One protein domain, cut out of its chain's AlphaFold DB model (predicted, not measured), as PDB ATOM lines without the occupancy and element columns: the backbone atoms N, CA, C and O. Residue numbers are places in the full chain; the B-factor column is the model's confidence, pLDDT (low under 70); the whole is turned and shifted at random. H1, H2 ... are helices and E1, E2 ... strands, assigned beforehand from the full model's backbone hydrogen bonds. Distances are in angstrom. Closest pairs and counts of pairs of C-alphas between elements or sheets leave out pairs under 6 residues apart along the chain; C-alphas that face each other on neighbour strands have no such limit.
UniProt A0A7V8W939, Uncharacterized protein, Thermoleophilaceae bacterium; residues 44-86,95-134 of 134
ATOM      1  N   ALA A  44      87.913  91.139  99.805       55.69
ATOM      2  CA  ALA A  44      87.985  91.767  98.487       55.69
ATOM      3  C   ALA A  44      89.380  92.339  98.173       55.69
ATOM      4  O   ALA A  44      89.765  92.400  97.008       55.69
ATOM      5  N   GLN A  45      90.144  92.747  99.192       58.25
ATOM      6  CA  GLN A  45      91.520  93.215  99.014       58.25
ATOM      7  C   GLN A  45      92.502  92.061  98.794       58.25
ATOM      8  O   GLN A  45      93.395  92.196  97.968       58.25
ATOM      9  N   ASP A  46      92.304  90.919  99.457       58.59
ATOM     10  CA  ASP A  46      93.212  89.767  99.374       58.59
ATOM     11  C   ASP A  46      93.207  89.108  97.974       58.59
ATOM     12  O   ASP A  46      94.260  88.750  97.441       58.59
ATOM     13  N   GLU A  47      92.038  89.015  97.328       63.75
ATOM     14  CA  GLU A  47      91.906  88.537  95.938       63.75
ATOM     15  C   GLU A  47      92.586  89.512  94.957       63.75
ATOM     16  O   GLU A  47      93.376  89.110  94.099       63.75
ATOM     17  N   LEU A  48      92.351  90.816  95.153       60.00
ATOM     18  CA  LEU A  48      92.917  91.873  94.320       60.00
ATOM     19  C   LEU A  48      94.442  91.952  94.480       60.00
ATOM     20  O   LEU A  48      95.155  92.112  93.495       60.00
ATOM     21  N   GLU A  49      94.973  91.792  95.695       61.25
ATOM     22  CA  GLU A  49      96.415  91.719  95.950       61.25
ATOM     23  C   GLU A  49      97.063  90.496  95.292       61.25
ATOM     24  O   GLU A  49      98.208  90.576  94.837       61.25
ATOM     25  N   ARG A  50      96.364  89.358  95.213       61.47
ATOM     26  CA  ARG A  50      96.873  88.163  94.523       61.47
ATOM     27  C   ARG A  50      96.947  88.365  93.015       61.47
ATOM     28  O   ARG A  50      97.989  88.063  92.431       61.47
ATOM     29  N   GLU A  51      95.909  88.926  92.400       59.31
ATOM     30  CA  GLU A  51      95.945  89.296  90.979       59.31
ATOM     31  C   GLU A  51      97.015  90.368  90.699       59.31
ATOM     32  O   GLU A  51      97.758  90.288  89.717       59.31
ATOM     33  N   GLN A  52      97.182  91.332  91.609       59.00
ATOM     34  CA  GLN A  52      98.203  92.378  91.508       59.00
ATOM     35  C   GLN A  52      99.632  91.834  91.591       59.00
ATOM     36  O   GLN A  52     100.515  92.296  90.861       59.00
ATOM     37  N   ARG A  53      99.893  90.836  92.443       62.78
ATOM     38  CA  ARG A  53     101.212  90.180  92.507       62.78
ATOM     39  C   ARG A  53     101.554  89.447  91.218       62.78
ATOM     40  O   ARG A  53     102.729  89.394  90.870       62.78
ATOM     41  N   GLN A  54     100.561  88.911  90.508       65.69
ATOM     42  CA  GLN A  54     100.802  88.181  89.260       65.69
ATOM     43  C   GLN A  54     101.240  89.090  88.108       65.69
ATOM     44  O   GLN A  54     101.890  88.606  87.189       65.69
ATOM     45  N   SER A  55     100.929  90.385  88.184       73.81
ATOM     46  CA  SER A  55     101.122  91.335  87.084       73.81
ATOM     47  C   SER A  55     101.986  92.554  87.437       73.81
ATOM     48  O   SER A  55     101.964  93.572  86.737       73.81
ATOM     49  N   SER A  56     102.729  92.482  88.544       85.62
ATOM     50  CA  SER A  56     103.605  93.558  89.012       85.62
ATOM     51  C   SER A  56     105.074  93.157  88.973       85.62
ATOM     52  O   SER A  56     105.462  92.055  89.373       85.62
ATOM     53  N   ILE A  57     105.909  94.089  88.520       88.88
ATOM     54  CA  ILE A  57     107.356  93.916  88.396       88.88
ATOM     55  C   ILE A  57     108.092  95.016  89.153       88.88
ATOM     56  O   ILE A  57     107.564  96.086  89.435       88.88
ATOM     57  N   THR A  58     109.335  94.740  89.500       90.62
ATOM     58  CA  THR A  58     110.278  95.696  90.072       90.62
ATOM     59  C   THR A  58     111.002  96.457  88.965       90.62
ATOM     60  O   THR A  58     111.185  95.946  87.856       90.62
ATOM     61  N   GLN A  59     111.535  97.634  89.297       89.94
ATOM     62  CA  GLN A  59     112.425  98.393  88.413       89.94
ATOM     63  C   GLN A  59     113.568  97.534  87.842       89.94
ATOM     64  O   GLN A  59     113.878  97.600  86.656       89.94
ATOM     65  N   ARG A  60     114.176  96.677  88.671       91.62
ATOM     66  CA  ARG A  60     115.288  95.813  88.251       91.62
ATOM     67  C   ARG A  60     114.849  94.765  87.222       91.62
ATOM     68  O   ARG A  60     115.582  94.493  86.274       91.62
ATOM     69  N   GLU A  61     113.667  94.181  87.397       92.44
ATOM     70  CA  GLU A  61     113.085  93.241  86.432       92.44
ATOM     71  C   GLU A  61     112.782  93.960  85.104       92.44
ATOM     72  O   GLU A  61     113.209  93.494  84.047       92.44
ATOM     73  N   PHE A  62     112.182  95.153  85.145       91.50
ATOM     74  CA  PHE A  62     111.972  95.995  83.959       91.50
ATOM     75  C   PHE A  62     113.283  96.337  83.221       91.50
ATOM     76  O   PHE A  62     113.387  96.261  81.989       91.50
ATOM     77  N   GLU A  63     114.331  96.695  83.961       92.12
ATOM     78  CA  GLU A  63     115.644  97.011  83.398       92.12
ATOM     79  C   GLU A  63     116.301  95.797  82.739       92.12
ATOM     80  O   GLU A  63     116.941  95.940  81.693       92.12
ATOM     81  N   SER A  64     116.082  94.605  83.297       93.00
ATOM     82  CA  SER A  64     116.654  93.358  82.793       93.00
ATOM     83  C   SER A  64     116.089  92.914  81.435       93.00
ATOM     84  O   SER A  64     116.790  92.226  80.689       93.00
ATOM     85  N   ALA A  65     114.878  93.353  81.068       91.31
ATOM     86  CA  ALA A  65     114.295  93.095  79.754       91.31
ATOM     87  C   ALA A  65     115.048  93.880  78.662       91.31
ATOM     88  O   ALA A  65     115.060  95.118  78.638       91.31
ATOM     89  N   ARG A  66     115.703  93.160  77.742       93.38
ATOM     90  CA  ARG A  66     116.552  93.748  76.692       93.38
ATOM     91  C   ARG A  66     115.793  93.949  75.385       93.38
ATOM     92  O   ARG A  66     115.015  93.085  74.978       93.38
ATOM     93  N   LEU A  67     116.081  95.041  74.679       92.75
ATOM     94  CA  LEU A  67     115.577  95.250  73.319       92.75
ATOM     95  C   LEU A  67     116.002  94.090  72.400       92.75
ATOM     96  O   LEU A  67     117.080  93.519  72.550       92.75
ATOM     97  N   GLY A  68     115.129  93.714  71.470       92.94
ATOM     98  CA  GLY A  68     115.281  92.570  70.569       92.94
ATOM     99  C   GLY A  68     114.850  91.222  71.162       92.94
ATOM    100  O   GLY A  68     114.684  90.258  70.401       92.94
ATOM    101  N   THR A  69     114.623  91.143  72.478       94.81
ATOM    102  CA  THR A  69     114.185  89.908  73.150       94.81
ATOM    103  C   THR A  69     112.792  89.496  72.654       94.81
ATOM    104  O   THR A  69     111.910  90.354  72.552       94.81
ATOM    105  N   PRO A  70     112.566  88.211  72.322       94.44
ATOM    106  CA  PRO A  70     111.244  87.693  71.981       94.44
ATOM    107  C   PRO A  70     110.233  87.916  73.107       94.44
ATOM    108  O   PRO A  70     110.568  87.743  74.277       94.44
ATOM    109  N   ARG A  71     108.985  88.223  72.743       91.06
ATOM    110  CA  ARG A  71     107.882  88.452  73.688       91.06
ATOM    111  C   ARG A  71     107.739  87.324  74.711       91.06
ATOM    112  O   ARG A  71     107.708  87.601  75.900       91.06
ATOM    113  N   SER A  72     107.773  86.074  74.258       91.12
ATOM    114  CA  SER A  72     107.669  84.900  75.133       91.12
ATOM    115  C   SER A  72     108.794  84.808  76.164       91.12
ATOM    116  O   SER A  72     108.552  84.409  77.294       91.12
ATOM    117  N   MET A  73     110.024  85.195  75.812       92.38
ATOM    118  CA  MET A  73     111.126  85.224  76.778       92.38
ATOM    119  C   MET A  73     110.951  86.343  77.804       92.38
ATOM    120  O   MET A  73     111.249  86.132  78.974       92.38
ATOM    121  N   VAL A  74     110.446  87.505  77.378       91.50
ATOM    122  CA  VAL A  74     110.137  88.608  78.297       91.50
ATOM    123  C   VAL A  74     109.017  88.207  79.259       91.50
ATOM    124  O   VAL A  74     109.172  88.377  80.459       91.50
ATOM    125  N   GLU A  75     107.932  87.614  78.766       89.06
ATOM    126  CA  GLU A  75     106.814  87.144  79.600       89.06
ATOM    127  C   GLU A  75     107.229  85.987  80.525       89.06
ATOM    128  O   GLU A  75     106.849  85.965  81.690       89.06
ATOM    129  N   ASN A  76     108.088  85.067  80.075       89.94
ATOM    130  CA  ASN A  76     108.643  84.024  80.949       89.94
ATOM    131  C   ASN A  76     109.510  84.600  82.078       89.94
ATOM    132  O   ASN A  76     109.609  84.001  83.145       89.94
ATOM    133  N   GLN A  77     110.173  85.730  81.830       89.12
ATOM    134  CA  GLN A  77     111.029  86.387  82.811       89.12
ATOM    135  C   GLN A  77     110.230  87.251  83.793       89.12
ATOM    136  O   GLN A  77     110.551  87.281  84.979       89.12
ATOM    137  N   LEU A  78     109.242  87.990  83.290       88.62
ATOM    138  CA  LEU A  78     108.504  89.007  84.043       88.62
ATOM    139  C   LEU A  78     107.181  88.496  84.618       88.62
ATOM    140  O   LEU A  78     106.617  89.138  85.500       88.62
ATOM    141  N   GLY A  79     106.704  87.349  84.142       85.69
ATOM    142  CA  GLY A  79     105.345  86.886  84.366       85.69
ATOM    143  C   GLY A  79     104.368  87.429  83.315       85.69
ATOM    144  O   GLY A  79     104.741  88.231  82.451       85.69
ATOM    145  N   PRO A  80     103.111  86.963  83.352       79.69
ATOM    146  CA  PRO A  80     102.070  87.494  82.490       79.69
ATOM    147  C   PRO A  80     101.798  88.966  82.837       79.69
ATOM    148  O   PRO A  80     101.893  89.366  83.998       79.69
ATOM    149  N   PRO A  81     101.449  89.796  81.848       73.44
ATOM    150  CA  PRO A  81     101.108  91.180  82.117       73.44
ATOM    151  C   PRO A  81      99.734  91.335  82.751       73.44
ATOM    152  O   PRO A  81      98.852  90.493  82.568       73.44
ATOM    153  N   ALA A  82      99.525  92.488  83.391       66.00
ATOM    154  CA  ALA A  82      98.193  92.885  83.818       66.00
ATOM    155  C   ALA A  82      97.323  93.009  82.571       66.00
ATOM    156  O   ALA A  82      97.633  93.784  81.661       66.00
ATOM    157  N   GLN A  83      96.201  92.291  82.543       57.84
ATOM    158  CA  GLN A  83      95.092  92.685  81.688       57.84
ATOM    159  C   GLN A  83      94.520  93.973  82.277       57.84
ATOM    160  O   GLN A  83      93.574  93.956  83.064       57.84
ATOM    161  N   LEU A  84      95.138  95.108  81.948       56.12
ATOM    162  CA  LEU A  84      94.518  96.399  82.180       56.12
ATOM    163  C   LEU A  84      93.292  96.453  81.261       56.12
ATOM    164  O   LEU A  84      93.385  96.811  80.095       56.12
ATOM    165  N   ASN A  85      92.133  96.064  81.794       41.66
ATOM    166  CA  ASN A  85      90.825  96.254  81.156       41.66
ATOM    167  C   ASN A  85      90.395  97.737  81.138       41.66
ATOM    168  O   ASN A  85      89.262  98.055  80.786       41.66
ATOM    169  N   GLY A  86      91.285  98.649  81.529       39.94
ATOM    170  CA  GLY A  86      91.117 100.087  81.407       39.94
ATOM    171  C   GLY A  86      91.949 100.594  80.241       39.94
ATOM    172  O   GLY A  86      93.063 100.121  80.030       39.94
ATOM    173  N   GLY A  95     107.284 108.477  75.100       58.81
ATOM    174  CA  GLY A  95     107.555 107.508  74.028       58.81
ATOM    175  C   GLY A  95     106.413 107.327  73.021       58.81
ATOM    176  O   GLY A  95     105.328 106.875  73.378       58.81
ATOM    177  N   GLN A  96     106.650 107.634  71.742       67.12
ATOM    178  CA  GLN A  96     105.711 107.227  70.693       67.12
ATOM    179  C   GLN A  96     105.683 105.701  70.609       67.12
ATOM    180  O   GLN A  96     106.732 105.064  70.511       67.12
ATOM    181  N   VAL A  97     104.481 105.121  70.618       73.88
ATOM    182  CA  VAL A  97     104.305 103.707  70.282       73.88
ATOM    183  C   VAL A  97     104.751 103.522  68.829       73.88
ATOM    184  O   VAL A  97     104.208 104.190  67.944       73.88
ATOM    185  N   PRO A  98     105.738 102.653  68.543       72.00
ATOM    186  CA  PRO A  98     106.158 102.418  67.171       72.00
ATOM    187  C   PRO A  98     104.982 101.901  66.327       72.00
ATOM    188  O   PRO A  98     104.210 101.067  66.810       72.00
ATOM    189  N   PRO A  99     104.831 102.334  65.064       75.19
ATOM    190  CA  PRO A  99     103.715 101.907  64.228       75.19
ATOM    191  C   PRO A  99     103.692 100.379  64.073       75.19
ATOM    192  O   PRO A  99     104.696  99.747  63.726       75.19
ATOM    193  N   GLY A 100     102.536  99.777  64.357       80.06
ATOM    194  CA  GLY A 100     102.344  98.324  64.331       80.06
ATOM    195  C   GLY A 100     102.974  97.564  65.507       80.06
ATOM    196  O   GLY A 100     103.114  96.344  65.423       80.06
ATOM    197  N   ALA A 101     103.389  98.250  66.577       84.88
ATOM    198  CA  ALA A 101     103.780  97.604  67.824       84.88
ATOM    199  C   ALA A 101     102.560  97.335  68.721       84.88
ATOM    200  O   ALA A 101     101.619  98.121  68.766       84.88
ATOM    201  N   SER A 102     102.599  96.227  69.458       85.75
ATOM    202  CA  SER A 102     101.659  95.908  70.535       85.75
ATOM    203  C   SER A 102     102.351  96.168  71.865       85.75
ATOM    204  O   SER A 102     103.423  95.611  72.112       85.75
ATOM    205  N   CYS A 103     101.768  97.023  72.702       87.19
ATOM    206  CA  CYS A 103     102.324  97.345  74.010       87.19
ATOM    207  C   CYS A 103     101.659  96.544  75.126       87.19
ATOM    208  O   CYS A 103     100.560  96.007  75.001       87.19
ATOM    209  N   THR A 104     102.394  96.395  76.212       86.06
ATOM    210  CA  THR A 104     102.028  95.616  77.382       86.06
ATOM    211  C   THR A 104     102.484  96.381  78.614       86.06
ATOM    212  O   THR A 104     103.538  97.020  78.580       86.06
ATOM    213  N   TYR A 105     101.685  96.336  79.674       85.62
ATOM    214  CA  TYR A 105     101.834  97.206  80.832       85.62
ATOM    215  C   TYR A 105     101.983  96.379  82.107       85.62
ATOM    216  O   TYR A 105     101.296  95.373  82.285       85.62
ATOM    217  N   TYR A 106     102.879  96.819  82.985       85.75
ATOM    218  CA  TYR A 106     103.099  96.234  84.303       85.75
ATOM    219  C   TYR A 106     103.106  97.338  85.352       85.75
ATOM    220  O   TYR A 106     103.660  98.412  85.125       85.75
ATOM    221  N   ASN A 107     102.535  97.055  86.517       85.62
ATOM    222  CA  ASN A 107     102.589  97.973  87.654       85.62
ATOM    223  C   ASN A 107     103.877  97.762  88.452       85.62
ATOM    224  O   ASN A 107     104.430  96.655  88.462       85.62
ATOM    225  N   GLU A 108     104.334  98.792  89.163       85.50
ATOM    226  CA  GLU A 108     105.428  98.615  90.112       85.50
ATOM    227  C   GLU A 108     104.996  97.785  91.327       85.50
ATOM    228  O   GLU A 108     104.001  98.060  92.002       85.50
ATOM    229  N   ARG A 109     105.770  96.737  91.614       85.00
ATOM    230  CA  ARG A 109     105.528  95.837  92.741       85.00
ATOM    231  C   ARG A 109     105.703  96.569  94.070       85.00
ATOM    232  O   ARG A 109     106.745  97.162  94.328       85.00
ATOM    233  N   GLY A 110     104.711  96.435  94.949       78.19
ATOM    234  CA  GLY A 110     104.729  97.040  96.285       78.19
ATOM    235  C   GLY A 110     104.271  98.499  96.326       78.19
ATOM    236  O   GLY A 110     104.294  99.094  97.399       78.19
ATOM    237  N   GLN A 111     103.831  99.062  95.195       73.56
ATOM    238  CA  GLN A 111     103.204 100.382  95.132       73.56
ATOM    239  C   GLN A 111     101.676 100.267  94.968       73.56
ATOM    240  O   GLN A 111     101.196  99.307  94.361       73.56
ATOM    241  N   PRO A 112     100.887 101.240  95.468       66.94
ATOM    242  CA  PRO A 112      99.450 101.286  95.209       66.94
ATOM    243  C   PRO A 112      99.167 101.455  93.706       66.94
ATOM    244  O   PRO A 112      99.782 102.305  93.063       66.94
ATOM    245  N   LEU A 113      98.189 100.715  93.162       62.31
ATOM    246  CA  LEU A 113      97.833 100.681  91.727       62.31
ATOM    247  C   LEU A 113      97.648 102.050  91.049       62.31
ATOM    248  O   LEU A 113      97.852 102.171  89.849       62.31
ATOM    249  N   LEU A 114      97.225 103.064  91.804       64.31
ATOM    250  CA  LEU A 114      96.927 104.408  91.295       64.31
ATOM    251  C   LEU A 114      98.002 105.446  91.653       64.31
ATOM    252  O   LEU A 114      97.845 106.619  91.333       64.31
ATOM    253  N   ALA A 115      99.062 105.034  92.355       68.19
ATOM    254  CA  ALA A 115     100.113 105.923  92.849       68.19
ATOM    255  C   ALA A 115     101.525 105.530  92.380       68.19
ATOM    256  O   ALA A 115     102.434 106.354  92.465       68.19
ATOM    257  N   GLY A 116     101.716 104.293  91.907       71.44
ATOM    258  CA  GLY A 116     102.994 103.798  91.394       71.44
ATOM    259  C   GLY A 116     103.205 104.059  89.895       71.44
ATOM    260  O   GLY A 116     102.233 104.236  89.156       71.44
ATOM    261  N   PRO A 117     104.464 104.057  89.423       82.25
ATOM    262  CA  PRO A 117     104.774 104.145  88.004       82.25
ATOM    263  C   PRO A 117     104.276 102.907  87.250       82.25
ATOM    264  O   PRO A 117     104.229 101.795  87.789       82.25
ATOM    265  N   THR A 118     103.943 103.101  85.975       83.06
ATOM    266  CA  THR A 118     103.547 102.009  85.075       83.06
ATOM    267  C   THR A 118     104.655 101.736  84.066       83.06
ATOM    268  O   THR A 118     105.071 102.609  83.309       83.06
ATOM    269  N   TYR A 119     105.125 100.497  84.002       87.81
ATOM    270  CA  TYR A 119     106.109 100.059  83.021       87.81
ATOM    271  C   TYR A 119     105.427  99.653  81.723       87.81
ATOM    272  O   TYR A 119     104.606  98.737  81.709       87.81
ATOM    273  N   ARG A 120     105.807 100.282  80.613       88.50
ATOM    274  CA  ARG A 120     105.326  99.949  79.271       88.50
ATOM    275  C   ARG A 120     106.411  99.226  78.485       88.50
ATOM    276  O   ARG A 120     107.531  99.715  78.371       88.50
ATOM    277  N   LEU A 121     106.071  98.085  77.893       89.81
ATOM    278  CA  LEU A 121     106.924  97.317  76.988       89.81
ATOM    279  C   LEU A 121     106.209  97.157  75.646       89.81
ATOM    280  O   LEU A 121     105.113  96.608  75.600       89.81
ATOM    281  N   CYS A 122     106.821  97.616  74.555       90.38
ATOM    282  CA  CYS A 122     106.231  97.559  73.219       90.38
ATOM    283  C   CYS A 122     106.960  96.557  72.326       90.38
ATOM    284  O   CYS A 122     108.187  96.579  72.203       90.38
ATOM    285  N   PHE A 123     106.185  95.692  71.678       91.12
ATOM    286  CA  PHE A 123     106.668  94.600  70.852       91.12
ATOM    287  C   PHE A 123     106.291  94.816  69.391       91.12
ATOM    288  O   PHE A 123     105.116  94.954  69.062       91.12
ATOM    289  N   GLN A 124     107.269  94.755  68.494       91.94
ATOM    290  CA  GLN A 124     107.050  94.771  67.050       91.94
ATOM    291  C   GLN A 124     107.593  93.469  66.460       91.94
ATOM    292  O   GLN A 124     108.692  93.037  66.807       91.94
ATOM    293  N   ARG A 125     106.817  92.808  65.590       91.06
ATOM    294  CA  ARG A 125     107.187  91.498  65.006       91.06
ATOM    295  C   ARG A 125     107.602  90.465  66.076       91.06
ATOM    296  O   ARG A 125     108.546  89.703  65.888       91.06
ATOM    297  N   GLY A 126     106.924  90.483  67.229       89.81
ATOM    298  CA  GLY A 126     107.162  89.557  68.343       89.81
ATOM    299  C   GLY A 126     108.424  89.822  69.174       89.81
ATOM    300  O   GLY A 126     108.788  88.976  69.988       89.81
ATOM    301  N   ARG A 127     109.100  90.965  68.995       93.38
ATOM    302  CA  ARG A 127     110.323  91.332  69.728       93.38
ATOM    303  C   ARG A 127     110.174  92.674  70.424       93.38
ATOM    304  O   ARG A 127     109.531  93.565  69.881       93.38
ATOM    305  N   LEU A 128     110.786  92.820  71.595       92.44
ATOM    306  CA  LEU A 128     110.776  94.061  72.368       92.44
ATOM    307  C   LEU A 128     111.526  95.164  71.605       92.44
ATOM    308  O   LEU A 128     112.716  95.016  71.341       92.44
ATOM    309  N   THR A 129     110.856  96.254  71.243       91.56
ATOM    310  CA  THR A 129     111.453  97.365  70.476       91.56
ATOM    311  C   THR A 129     111.512  98.674  71.246       91.56
ATOM    312  O   THR A 129     112.415  99.466  70.994       91.56
ATOM    313  N   SER A 130     110.608  98.883  72.204       90.00
ATOM    314  CA  SER A 130     110.638 100.032  73.110       90.00
ATOM    315  C   SER A 130     110.260  99.613  74.522       90.00
ATOM    316  O   SER A 130     109.495  98.662  74.709       90.00
ATOM    317  N   LYS A 131     110.780 100.344  75.506       90.50
ATOM    318  CA  LYS A 131     110.347 100.252  76.895       90.50
ATOM    319  C   LYS A 131     110.380 101.630  77.547       90.50
ATOM    320  O   LYS A 131     111.335 102.372  77.339       90.50
ATOM    321  N   ASP A 132     109.363 101.944  78.338       88.56
ATOM    322  CA  ASP A 132     109.168 103.259  78.947       88.56
ATOM    323  C   ASP A 132     108.608 103.119  80.365       88.56
ATOM    324  O   ASP A 132     107.920 102.148  80.677       88.56
ATOM    325  N   VAL A 133     108.883 104.110  81.211       88.00
ATOM    326  CA  VAL A 133     108.241 104.268  82.522       88.00
ATOM    327  C   VAL A 133     107.263 105.434  82.409       88.00
ATOM    328  O   VAL A 133     107.682 106.548  82.077       88.00
ATOM    329  N   LEU A 134     105.977 105.179  82.641       80.94
ATOM    330  CA  LEU A 134     104.898 106.168  82.655       80.94
ATOM    331  C   LEU A 134     104.703 106.689  84.079       80.94
ATOM    332  O   LEU A 134     104.553 105.852  84.996       80.94
TER     333      LEU A 134
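This is residues 44 to 86 and 95 to 134 of the 134 residues of an uncharacterized protein of Thermoleophilaceae bacterium (UniProt A0A7V8W939). A strongly twisted sheet of three strands packs with the short helices H2 and H3, while H1 lies at one end of the long axis. The 83 printed residues include three named helices, then three named strands, mixed in class; E1 - E2 - E3 is an antiparallel meander, each strand neighbouring the one before. The whole is compact, radius of gyration of the C-alphas 12.7 A, spanning 39 by 24 by 22 A.

Start at H1, residues 44 to 54, which only grazes the sheet. H2, residues 59 to 64, also only grazes it. H3, residues 71 to 78, is on the sheet at a height of 6.7 A; it is close to H2 but not clearly touching, closest C-alphas Glu 61 and Leu 78, 6.7 A. Hairpin E1, residues 102 to 108, and E2, residues 118 to 124, has N 104 and O 121 within hydrogen-bond range, 2.8 A; hairpin E2 and E3, residues 127 to 133, has N 122 and O 130, 2.9 A. Every O i to N i+4 pair is within range in H2 and H3, 6 of 7 in H1.

Find C-alpha 44 at (87.985, 91.767, 98.487); H1 runs 16.2 A. E1 runs 20.1 A, E2 19.7 A, and E3 18.3 A to C-alpha 133 at (108.241, 104.268, 82.522).

Residues 87 to 94 are cut out, C-alphas 86 and 95 being 19.5 A apart. Of the links printed whole, none is long. Confidence is under 70 at 44 to 54, 82 to 86, 95 to 96 and 112 to 115.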